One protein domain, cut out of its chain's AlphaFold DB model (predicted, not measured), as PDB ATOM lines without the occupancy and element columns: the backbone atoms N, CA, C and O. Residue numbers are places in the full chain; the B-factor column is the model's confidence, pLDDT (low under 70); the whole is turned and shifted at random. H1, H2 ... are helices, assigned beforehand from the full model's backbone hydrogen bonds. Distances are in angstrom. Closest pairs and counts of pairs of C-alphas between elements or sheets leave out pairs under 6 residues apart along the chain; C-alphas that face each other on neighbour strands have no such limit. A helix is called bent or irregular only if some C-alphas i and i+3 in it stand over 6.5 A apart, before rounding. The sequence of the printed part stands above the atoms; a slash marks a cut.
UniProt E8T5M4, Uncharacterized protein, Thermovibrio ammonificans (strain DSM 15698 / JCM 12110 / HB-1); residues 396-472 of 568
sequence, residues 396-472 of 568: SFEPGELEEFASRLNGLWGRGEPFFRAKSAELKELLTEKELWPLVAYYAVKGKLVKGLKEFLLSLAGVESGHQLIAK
ATOM      1  N   SER A 396     187.627 171.360 134.342       83.25
ATOM      2  CA  SER A 396     186.725 172.292 133.697       83.25
ATOM      3  C   SER A 396     186.813 173.659 134.385       83.25
ATOM      4  O   SER A 396     187.134 173.772 135.565       83.25
ATOM      5  N   PHE A 397     186.544 174.739 133.651       77.62
ATOM      6  CA  PHE A 397     186.617 176.105 134.189       77.62
ATOM      7  C   PHE A 397     185.388 176.486 135.036       77.62
ATOM      8  O   PHE A 397     184.857 177.591 134.936       77.62
ATOM      9  N   GLU A 398     184.930 175.577 135.889       78.38
ATOM     10  CA  GLU A 398     183.875 175.846 136.862       78.38
ATOM     11  C   GLU A 398     184.453 176.566 138.100       78.38
ATOM     12  O   GLU A 398     185.596 176.300 138.491       78.38
ATOM     13  N   PRO A 399     183.699 177.466 138.770       68.50
ATOM     14  CA  PRO A 399     184.234 178.285 139.864       68.50
ATOM     15  C   PRO A 399     184.809 177.451 141.014       68.50
ATOM     16  O   PRO A 399     185.878 177.765 141.540       68.50
ATOM     17  N   GLY A 400     184.134 176.348 141.358       71.62
ATOM     18  CA  GLY A 400     184.596 175.422 142.390       71.62
ATOM     19  C   GLY A 400     185.927 174.758 142.031       71.62
ATOM     20  O   GLY A 400     186.805 174.648 142.879       71.62
ATOM     21  N   GLU A 401     186.126 174.380 140.768       80.94
ATOM     22  CA  GLU A 401     187.380 173.765 140.324       80.94
ATOM     23  C   GLU A 401     188.537 174.770 140.307       80.94
ATOM     24  O   GLU A 401     189.657 174.429 140.697       80.94
ATOM     25  N   LEU A 402     188.270 176.022 139.923       80.06
ATOM     26  CA  LEU A 402     189.254 177.103 139.958       80.06
ATOM     27  C   LEU A 402     189.760 177.343 141.383       80.06
ATOM     28  O   LEU A 402     190.975 177.359 141.597       80.06
ATOM     29  N   GLU A 403     188.857 177.473 142.358       74.06
ATOM     30  CA  GLU A 403     189.218 177.650 143.770       74.06
ATOM     31  C   GLU A 403     189.927 176.415 144.349       74.06
ATOM     32  O   GLU A 403     190.930 176.531 145.069       74.06
ATOM     33  N   GLU A 404     189.456 175.218 143.999       83.38
ATOM     34  CA  GLU A 404     190.052 173.970 144.457       83.38
ATOM     35  C   GLU A 404     191.433 173.703 143.856       83.38
ATOM     36  O   GLU A 404     192.255 173.081 144.529       83.38
ATOM     37  N   PHE A 405     191.735 174.181 142.644       88.00
ATOM     38  CA  PHE A 405     193.009 173.928 141.962       88.00
ATOM     39  C   PHE A 405     194.215 174.309 142.832       88.00
ATOM     40  O   PHE A 405     195.049 173.457 143.156       88.00
ATOM     41  N   ALA A 406     194.291 175.574 143.264       85.81
ATOM     42  CA  ALA A 406     195.404 176.063 144.079       85.81
ATOM     43  C   ALA A 406     195.388 175.457 145.492       85.81
ATOM     44  O   ALA A 406     196.440 175.117 146.036       85.81
ATOM     45  N   SER A 407     194.198 175.279 146.077       85.62
ATOM     46  CA  SER A 407     194.033 174.698 147.415       85.62
ATOM     47  C   SER A 407     194.508 173.241 147.473       85.62
ATOM     48  O   SER A 407     195.326 172.881 148.327       85.62
ATOM     49  N   ARG A 408     194.080 172.406 146.514       87.88
ATOM     50  CA  ARG A 408     194.505 171.005 146.375       87.88
ATOM     51  C   ARG A 408     196.003 170.917 146.103       87.88
ATOM     52  O   ARG A 408     196.676 170.129 146.763       87.88
ATOM     53  N   LEU A 409     196.538 171.742 145.198       86.06
ATOM     54  CA  LEU A 409     197.976 171.795 144.918       86.06
ATOM     55  C   LEU A 409     198.799 172.103 146.173       86.06
ATOM     56  O   LEU A 409     199.697 171.337 146.519       86.06
ATOM     57  N   ASN A 410     198.464 173.179 146.890       86.62
ATOM     58  CA  ASN A 410     199.159 173.566 148.119       86.62
ATOM     59  C   ASN A 410     199.051 172.479 149.201       86.62
ATOM     60  O   ASN A 410     200.051 172.108 149.822       86.62
ATOM     61  N   GLY A 411     197.843 171.946 149.418       81.19
ATOM     62  CA  GLY A 411     197.584 170.936 150.442       81.19
ATOM     63  C   GLY A 411     198.299 169.611 150.175       81.19
ATOM     64  O   GLY A 411     198.810 168.980 151.104       81.19
ATOM     65  N   LEU A 412     198.370 169.190 148.911       81.94
ATOM     66  CA  LEU A 412     199.054 167.962 148.517       81.94
ATOM     67  C   LEU A 412     200.571 168.135 148.485       81.94
ATOM     68  O   LEU A 412     201.278 167.210 148.884       81.94
ATOM     69  N   TRP A 413     201.076 169.308 148.086       82.69
ATOM     70  CA  TRP A 413     202.505 169.612 148.136       82.69
ATOM     71  C   TRP A 413     203.060 169.441 149.555       82.69
ATOM     72  O   TRP A 413     204.005 168.682 149.760       82.69
ATOM     73  N   GLY A 414     202.404 170.037 150.559       71.56
ATOM     74  CA  GLY A 414     202.838 169.931 151.959       71.56
ATOM     75  C   GLY A 414     202.813 168.506 152.533       71.56
ATOM     76  O   GLY A 414     203.541 168.209 153.476       71.56
ATOM     77  N   ARG A 415     201.999 167.605 151.966       67.62
ATOM     78  CA  ARG A 415     201.867 166.204 152.413       67.62
ATOM     79  C   ARG A 415     202.683 165.214 151.578       67.62
ATOM     80  O   ARG A 415     202.806 164.055 151.973       67.62
ATOM     81  N   GLY A 416     203.196 165.631 150.420       68.25
ATOM     82  CA  GLY A 416     203.655 164.710 149.381       68.25
ATOM     83  C   GLY A 416     204.594 165.302 148.332       68.25
ATOM     84  O   GLY A 416     204.645 164.761 147.232       68.25
ATOM     85  N   GLU A 417     205.352 166.359 148.643       73.50
ATOM     86  CA  GLU A 417     206.350 166.971 147.744       73.50
ATOM     87  C   GLU A 417     207.212 165.949 146.963       73.50
ATOM     88  O   GLU A 417     207.289 166.067 145.736       73.50
ATOM     89  N   PRO A 418     207.816 164.911 147.586       67.88
ATOM     90  CA  PRO A 418     208.629 163.938 146.852       67.88
ATOM     91  C   PRO A 418     207.859 163.236 145.731       67.88
ATOM     92  O   PRO A 418     208.404 162.986 144.660       67.88
ATOM     93  N   PHE A 419     206.572 162.964 145.952       67.62
ATOM     94  CA  PHE A 419     205.725 162.327 144.953       67.62
ATOM     95  C   PHE A 419     205.438 163.271 143.775       67.62
ATOM     96  O   PHE A 419     205.446 162.819 142.632       67.62
ATOM     97  N   PHE A 420     205.257 164.577 144.018       74.12
ATOM     98  CA  PHE A 420     205.158 165.574 142.941       74.12
ATOM     99  C   PHE A 420     206.441 165.653 142.117       74.12
ATOM    100  O   PHE A 420     206.374 165.649 140.891       74.12
ATOM    101  N   ARG A 421     207.608 165.667 142.773       79.06
ATOM    102  CA  ARG A 421     208.905 165.677 142.078       79.06
ATOM    103  C   ARG A 421     209.098 164.418 141.231       79.06
ATOM    104  O   ARG A 421     209.490 164.520 140.070       79.06
ATOM    105  N   ALA A 422     208.737 163.253 141.769       68.94
ATOM    106  CA  ALA A 422     208.795 161.974 141.059       68.94
ATOM    107  C   ALA A 422     207.806 161.878 139.883       68.94
ATOM    108  O   ALA A 422     208.055 161.155 138.922       68.94
ATOM    109  N   LYS A 423     206.689 162.610 139.941       77.62
ATOM    110  CA  LYS A 423     205.668 162.697 138.884       77.62
ATOM    111  C   LYS A 423     205.727 164.005 138.089       77.62
ATOM    112  O   LYS A 423     204.746 164.380 137.456       77.62
ATOM    113  N   SER A 424     206.873 164.679 138.095       82.88
ATOM    114  CA  SER A 424     207.075 165.973 137.432       82.88
ATOM    115  C   SER A 424     206.774 165.926 135.931       82.88
ATOM    116  O   SER A 424     206.062 166.795 135.441       82.88
ATOM    117  N   ALA A 425     207.238 164.892 135.223       82.50
ATOM    118  CA  ALA A 425     206.972 164.722 133.791       82.50
ATOM    119  C   ALA A 425     205.470 164.588 133.486       82.50
ATOM    120  O   ALA A 425     204.947 165.331 132.664       82.50
ATOM    121  N   GLU A 426     204.764 163.715 134.213       85.81
ATOM    122  CA  GLU A 426     203.317 163.508 134.045       85.81
ATOM    123  C   GLU A 426     202.520 164.772 134.423       85.81
ATOM    124  O   GLU A 426     201.560 165.128 133.749       85.81
ATOM    125  N   LEU A 427     202.935 165.504 135.465       89.06
ATOM    126  CA  LEU A 427     202.317 166.787 135.813       89.06
ATOM    127  C   LEU A 427     202.525 167.836 134.714       89.06
ATOM    128  O   LEU A 427     201.589 168.552 134.370       89.06
ATOM    129  N   LYS A 428     203.747 167.934 134.173       91.56
ATOM    130  CA  LYS A 428     204.084 168.868 133.092       91.56
ATOM    131  C   LYS A 428     203.247 168.593 131.851       91.56
ATOM    132  O   LYS A 428     202.705 169.530 131.271       91.56
ATOM    133  N   GLU A 429     203.140 167.324 131.471       91.25
ATOM    134  CA  GLU A 429     202.323 166.860 130.350       91.25
ATOM    135  C   GLU A 429     200.859 167.257 130.555       91.25
ATOM    136  O   GLU A 429     200.320 168.004 129.743       91.25
ATOM    137  N   LEU A 430     200.261 166.916 131.702       91.81
ATOM    138  CA  LEU A 430     198.865 167.257 132.002       91.81
ATOM    139  C   LEU A 430     198.588 168.763 131.997       91.81
ATOM    140  O   LEU A 430     197.582 169.197 131.440       91.81
ATOM    141  N   LEU A 431     199.460 169.574 132.604       93.12
ATOM    142  CA  LEU A 431     199.301 171.032 132.606       93.12
ATOM    143  C   LEU A 431     199.428 171.631 131.199       93.12
ATOM    144  O   LEU A 431     198.801 172.649 130.918       93.12
ATOM    145  N   THR A 432     200.216 171.004 130.325       91.81
ATOM    146  CA  THR A 432     200.402 171.444 128.938       91.81
ATOM    147  C   THR A 432     199.215 171.033 128.071       91.81
ATOM    148  O   THR A 432     198.618 171.889 127.430       91.81
ATOM    149  N   GLU A 433     198.812 169.759 128.108       91.75
ATOM    150  CA  GLU A 433     197.668 169.226 127.352       91.75
ATOM    151  C   GLU A 433     196.351 169.927 127.696       91.75
ATOM    152  O   GLU A 433     195.492 170.115 126.837       91.75
ATOM    153  N   LYS A 434     196.184 170.308 128.966       90.00
ATOM    154  CA  LYS A 434     194.999 171.022 129.459       90.00
ATOM    155  C   LYS A 434     195.141 172.538 129.430       90.00
ATOM    156  O   LYS A 434     194.233 173.230 129.878       90.00
ATOM    157  N   GLU A 435     196.266 173.045 128.930       90.69
ATOM    158  CA  GLU A 435     196.553 174.475 128.820       90.69
ATOM    159  C   GLU A 435     196.389 175.229 130.153       90.69
ATOM    160  O   GLU A 435     195.872 176.341 130.189       90.69
ATOM    161  N   LEU A 436     196.814 174.629 131.269       92.38
ATOM    162  CA  LEU A 436     196.628 175.158 132.628       92.38
ATOM    163  C   LEU A 436     197.802 176.019 133.117       92.38
ATOM    164  O   LEU A 436     197.724 176.613 134.194       92.38
ATOM    165  N   TRP A 437     198.883 176.133 132.341       93.75
ATOM    166  CA  TRP A 437     200.017 177.001 132.677       93.75
ATOM    167  C   TRP A 437     199.637 178.466 132.944       93.75
ATOM    168  O   TRP A 437     200.127 179.007 133.937       93.75
ATOM    169  N   PRO A 438     198.719 179.103 132.189       92.06
ATOM    170  CA  PRO A 438     198.280 180.462 132.505       92.06
ATOM    171  C   PRO A 438     197.587 180.572 133.870       92.06
ATOM    172  O   PRO A 438     197.745 181.571 134.573       92.06
ATOM    173  N   LEU A 439     196.870 179.525 134.299       91.38
ATOM    174  CA  LEU A 439     196.250 179.478 135.625       91.38
ATOM    175  C   LEU A 439     197.313 179.360 136.729       91.38
ATOM    176  O   LEU A 439     197.229 180.031 137.759       91.38
ATOM    177  N   VAL A 440     198.350 178.546 136.504       93.69
ATOM    178  CA  VAL A 440     199.523 178.473 137.393       93.69
ATOM    179  C   VAL A 440     200.207 179.838 137.491       93.69
ATOM    180  O   VAL A 440     200.547 180.271 138.594       93.69
ATOM    181  N   ALA A 441     200.357 180.540 136.366       92.62
ATOM    182  CA  ALA A 441     200.956 181.868 136.302       92.62
ATOM    183  C   ALA A 441     200.168 182.889 137.141       92.62
ATOM    184  O   ALA A 441     200.755 183.570 137.988       92.62
ATOM    185  N   TYR A 442     198.836 182.914 136.998       91.44
ATOM    186  CA  TYR A 442     197.939 183.725 137.827       91.44
ATOM    187  C   TYR A 442     198.176 183.490 139.324       91.44
ATOM    188  O   TYR A 442     198.409 184.434 140.085       91.44
ATOM    189  N   TYR A 443     198.172 182.226 139.754       92.06
ATOM    190  CA  TYR A 443     198.352 181.884 141.163       92.06
ATOM    191  C   TYR A 443     199.763 182.185 141.687       92.06
ATOM    192  O   TYR A 443     199.912 182.561 142.855       92.06
ATOM    193  N   ALA A 444     200.788 182.066 140.842       91.88
ATOM    194  CA  ALA A 444     202.169 182.389 141.182       91.88
ATOM    195  C   ALA A 444     202.398 183.899 141.375       91.88
ATOM    196  O   ALA A 444     203.159 184.281 142.275       91.88
ATOM    197  N   VAL A 445     201.753 184.740 140.557       90.38
ATOM    198  CA  VAL A 445     201.824 186.211 140.649       90.38
ATOM    199  C   VAL A 445     200.980 186.734 141.810       90.38
ATOM    200  O   VAL A 445     201.461 187.542 142.595       90.38
ATOM    201  N   LYS A 446     199.769 186.203 142.020       87.56
ATOM    202  CA  LYS A 446     198.907 186.582 143.158       87.56
ATOM    203  C   LYS A 446     199.370 186.028 144.516       87.56
ATOM    204  O   LYS A 446     198.652 186.177 145.500       87.56
ATOM    205  N   GLY A 447     200.519 185.349 144.581       85.06
ATOM    206  CA  GLY A 447     201.072 184.820 145.833       85.06
ATOM    207  C   GLY A 447     200.218 183.733 146.494       85.06
ATOM    208  O   GLY A 447     200.331 183.510 147.696       85.06
ATOM    209  N   LYS A 448     199.357 183.046 145.732       88.38
ATOM    210  CA  LYS A 448     198.452 182.005 146.252       88.38
ATOM    211  C   LYS A 448     199.091 180.615 146.315       88.38
ATOM    212  O   LYS A 448     198.463 179.683 146.808       88.38
ATOM    213  N   LEU A 449     200.318 180.455 145.820       90.31
ATOM    214  CA  LEU A 449     201.087 179.210 145.895       90.31
ATOM    215  C   LEU A 449     202.135 179.290 147.006       90.31
ATOM    216  O   LEU A 449     202.827 180.298 147.143       90.31
ATOM    217  N   VAL A 450     202.298 178.204 147.763       89.56
ATOM    218  CA  VAL A 450     203.374 178.095 148.762       89.56
ATOM    219  C   VAL A 450     204.739 178.175 148.063       89.56
ATOM    220  O   VAL A 450     204.921 177.591 146.997       89.56
ATOM    221  N   LYS A 451     205.714 178.868 148.672       85.81
ATOM    222  CA  LYS A 451     207.026 179.186 148.072       85.81
ATOM    223  C   LYS A 451     207.696 177.999 147.356       85.81
ATOM    224  O   LYS A 451     207.987 178.107 146.171       85.81
ATOM    225  N   GLY A 452     207.865 176.861 148.037       85.62
ATOM    226  CA  GLY A 452     208.519 175.682 147.446       85.62
ATOM    227  C   GLY A 452     207.752 175.062 146.270       85.62
ATOM    228  O   GLY A 452     208.367 174.593 145.316       85.62
ATOM    229  N   LEU A 453     206.414 175.114 146.293       90.12
ATOM    230  CA  LEU A 453     205.581 174.670 145.172       90.12
ATOM    231  C   LEU A 453     205.703 175.627 143.982       90.12
ATOM    232  O   LEU A 453     205.823 175.174 142.846       90.12
ATOM    233  N   LYS A 454     205.679 176.942 144.236       91.81
ATOM    234  CA  LYS A 454     205.871 177.968 143.203       91.81
ATOM    235  C   LYS A 454     207.206 177.757 142.489       91.81
ATOM    236  O   LYS A 454     207.219 177.646 141.271       91.81
ATOM    237  N   GLU A 455     208.300 177.645 143.238       89.50
ATOM    238  CA  GLU A 455     209.643 177.404 142.688       89.50
ATOM    239  C   GLU A 455     209.696 176.110 141.859       89.50
ATOM    240  O   GLU A 455     210.232 176.105 140.751       89.50
ATOM    241  N   PHE A 456     209.075 175.030 142.345       89.62
ATOM    242  CA  PHE A 456     208.986 173.767 141.612       89.62
ATOM    243  C   PHE A 456     208.211 173.890 140.291       89.62
ATOM    244  O   PHE A 456     208.694 173.425 139.262       89.62
ATOM    245  N   LEU A 457     207.028 174.512 140.297       93.06
ATOM    246  CA  LEU A 457     206.200 174.655 139.094       93.06
ATOM    247  C   LEU A 457     206.852 175.566 138.046       93.06
ATOM    248  O   LEU A 457     206.792 175.254 136.860       93.06
ATOM    249  N   LEU A 458     207.503 176.654 138.471       91.31
ATOM    250  CA  LEU A 458     208.242 177.549 137.571       91.31
ATOM    251  C   LEU A 458     209.450 176.837 136.948       91.31
ATOM    252  O   LEU A 458     209.623 176.871 135.731       91.31
ATOM    253  N   SER A 459     210.210 176.088 137.754       90.19
ATOM    254  CA  SER A 459     211.297 175.238 137.255       90.19
ATOM    255  C   SER A 459     210.792 174.190 136.258       90.19
ATOM    256  O   SER A 459     211.425 173.971 135.226       90.19
ATOM    257  N   LEU A 460     209.629 173.582 136.512       90.94
ATOM    258  CA  LEU A 460     209.025 172.595 135.615       90.94
ATOM    259  C   LEU A 460     208.618 173.203 134.261       90.94
ATOM    260  O   LEU A 460     208.791 172.565 133.212       90.94
ATOM    261  N   ALA A 461     208.110 174.436 134.287       89.94
ATOM    262  CA  ALA A 461     207.793 175.234 133.106       89.94
ATOM    263  C   ALA A 461     209.037 175.798 132.391       89.94
ATOM    264  O   ALA A 461     208.923 176.216 131.244       89.94
ATOM    265  N   GLY A 462     210.220 175.765 133.017       88.94
ATOM    266  CA  GLY A 462     211.453 176.320 132.447       88.94
ATOM    267  C   GLY A 462     211.509 177.849 132.503       88.94
ATOM    268  O   GLY A 462     212.036 178.478 131.589       88.94
ATOM    269  N   VAL A 463     210.934 178.448 133.548       90.69
ATOM    270  CA  VAL A 463     210.867 179.903 133.751       90.69
ATOM    271  C   VAL A 463     211.340 180.293 135.153       90.69
ATOM    272  O   VAL A 463     211.309 179.498 136.091       90.69
ATOM    273  N   GLU A 464     211.755 181.543 135.309       89.31
ATOM    274  CA  GLU A 464     212.322 182.114 136.530       89.31
ATOM    275  C   GLU A 464     211.262 182.766 137.426       89.31
ATOM    276  O   GLU A 464     211.416 182.835 138.647       89.31
ATOM    277  N   SER A 465     210.160 183.243 136.841       90.94
ATOM    278  CA  SER A 465     209.114 183.955 137.574       90.94
ATOM    279  C   SER A 465     207.714 183.681 137.024       90.94
ATOM    280  O   SER A 465     207.530 183.306 135.866       90.94
ATOM    281  N   GLY A 466     206.693 183.910 137.859       92.12
ATOM    282  CA  GLY A 466     205.297 183.863 137.413       92.12
ATOM    283  C   GLY A 466     205.003 184.909 136.335       92.12
ATOM    284  O   GLY A 466     204.251 184.628 135.412       92.12
ATOM    285  N   HIS A 467     205.657 186.073 136.406       93.81
ATOM    286  CA  HIS A 467     205.568 187.113 135.385       93.81
ATOM    287  C   HIS A 467     206.136 186.643 134.038       93.81
ATOM    288  O   HIS A 467     205.473 186.838 133.027       93.81
ATOM    289  N   GLN A 468     207.274 185.937 134.022       93.44
ATOM    290  CA  GLN A 468     207.823 185.344 132.795       93.44
ATOM    291  C   GLN A 468     206.879 184.299 132.189       93.44
ATOM    292  O   GLN A 468     206.745 184.216 130.970       93.44
ATOM    293  N   LEU A 469     206.198 183.513 133.030       93.12
ATOM    294  CA  LEU A 469     205.213 182.545 132.553       93.12
ATOM    295  C   LEU A 469     204.027 183.234 131.865       93.12
ATOM    296  O   LEU A 469     203.580 182.756 130.827       93.12
ATOM    297  N   ILE A 470     203.545 184.360 132.409       93.69
ATOM    298  CA  ILE A 470     202.501 185.172 131.764       93.69
ATOM    299  C   ILE A 470     203.018 185.757 130.444       93.69
ATOM    300  O   ILE A 470     202.364 185.597 129.420       93.69
ATOM    301  N   ALA A 471     204.200 186.377 130.460       91.94
ATOM    302  CA  ALA A 471     204.828 187.009 129.299       91.94
ATOM    303  C   ALA A 471     204.999 186.057 128.101       91.94
ATOM    304  O   ALA A 471     204.821 186.463 126.956       91.94
ATOM    305  N   LYS A 472     205.313 184.781 128.362       90.44
ATOM    306  CA  LYS A 472     205.491 183.741 127.332       90.44
ATOM    307  C   LYS A 472     204.194 183.019 126.946       90.44
ATOM    308  O   LYS A 472     204.238 182.103 126.129       90.44
TER     309      LYS A 472
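AT A GLANCE: This is residues 396 to 472 of the 568 residues of an uncharacterized protein of Thermovibrio ammonificans (strain DSM 15698 / JCM 12110 / HB-1) (UniProt E8T5M4). A long kinked helix, H1, crosses one side of a group of four shorter helices, H2 to H5, in which H3 and H5 pack most closely. Near residue 416 H1 turns sharply, and H2 then folds back the opposite way. The printed part has 77 residues with five named helices, H1 to H5 in chain order, and no named strand. It is all helix and compact, with a radius of gyration of the C-alphas of 11.6 A and spans of 29 by 29 by 24 A.

IN THESE COORDINATES: H1, residues 399 to 422, begins at C-alpha 399 (184.234, 178.285, 139.864) and is 29.5 A long. It has a kink of 104 degrees near residue 416 and is irregular, with C-alphas 415 and 418 9.0 A apart. H2 is residues 424 to 433, 14.2 A; H3 is residues 437 to 445, 12.3 A; H4 is residues 451 to 461, 15.5 A. H5, residues 466 to 471, 8.7 A, ends at C-alpha 471 (204.828, 187.009, 129.299).

HOW THE PARTS SIT: The hub H4 only just touches H2, H3 and H5, each with 3 pairs of C-alphas within 8 A; the closest are Lys 428 and Leu 460, 6.7 A, Ala 444 and Lys 454, 6.1 A, and Leu 458 and Gly 466, 7.0 A. H3 and H4 form a helical hairpin, opposite ways at a shallow tilt of 33 degrees, only just short of steep. H3 touches H5 at a steep tilt of 50 degrees, with the C-alphas of Ala 441 and Gly 466 closest at 4.9 A. H1 is close to but not clearly touching H4, about perpendicular at 88 degrees, with the C-alphas of Trp 413 and Leu 453 closest at 6.6 A. H1 and H5 are apart, as are H2 and H5. In H2, H3, H4 and H5 every O i to N i+4 pair is within hydrogen-bond range; in H1, 15 of 20 are.

THE WHOLE: The two C-alphas farthest apart are those of Arg 415 and Ala 471, 31.2 A. The printed part has no cut, and the four links between helices are tight. Mean pLDDT of the printed part is 85.9; residues 399, 415 to 416, 418 to 419 and 422 are under 70.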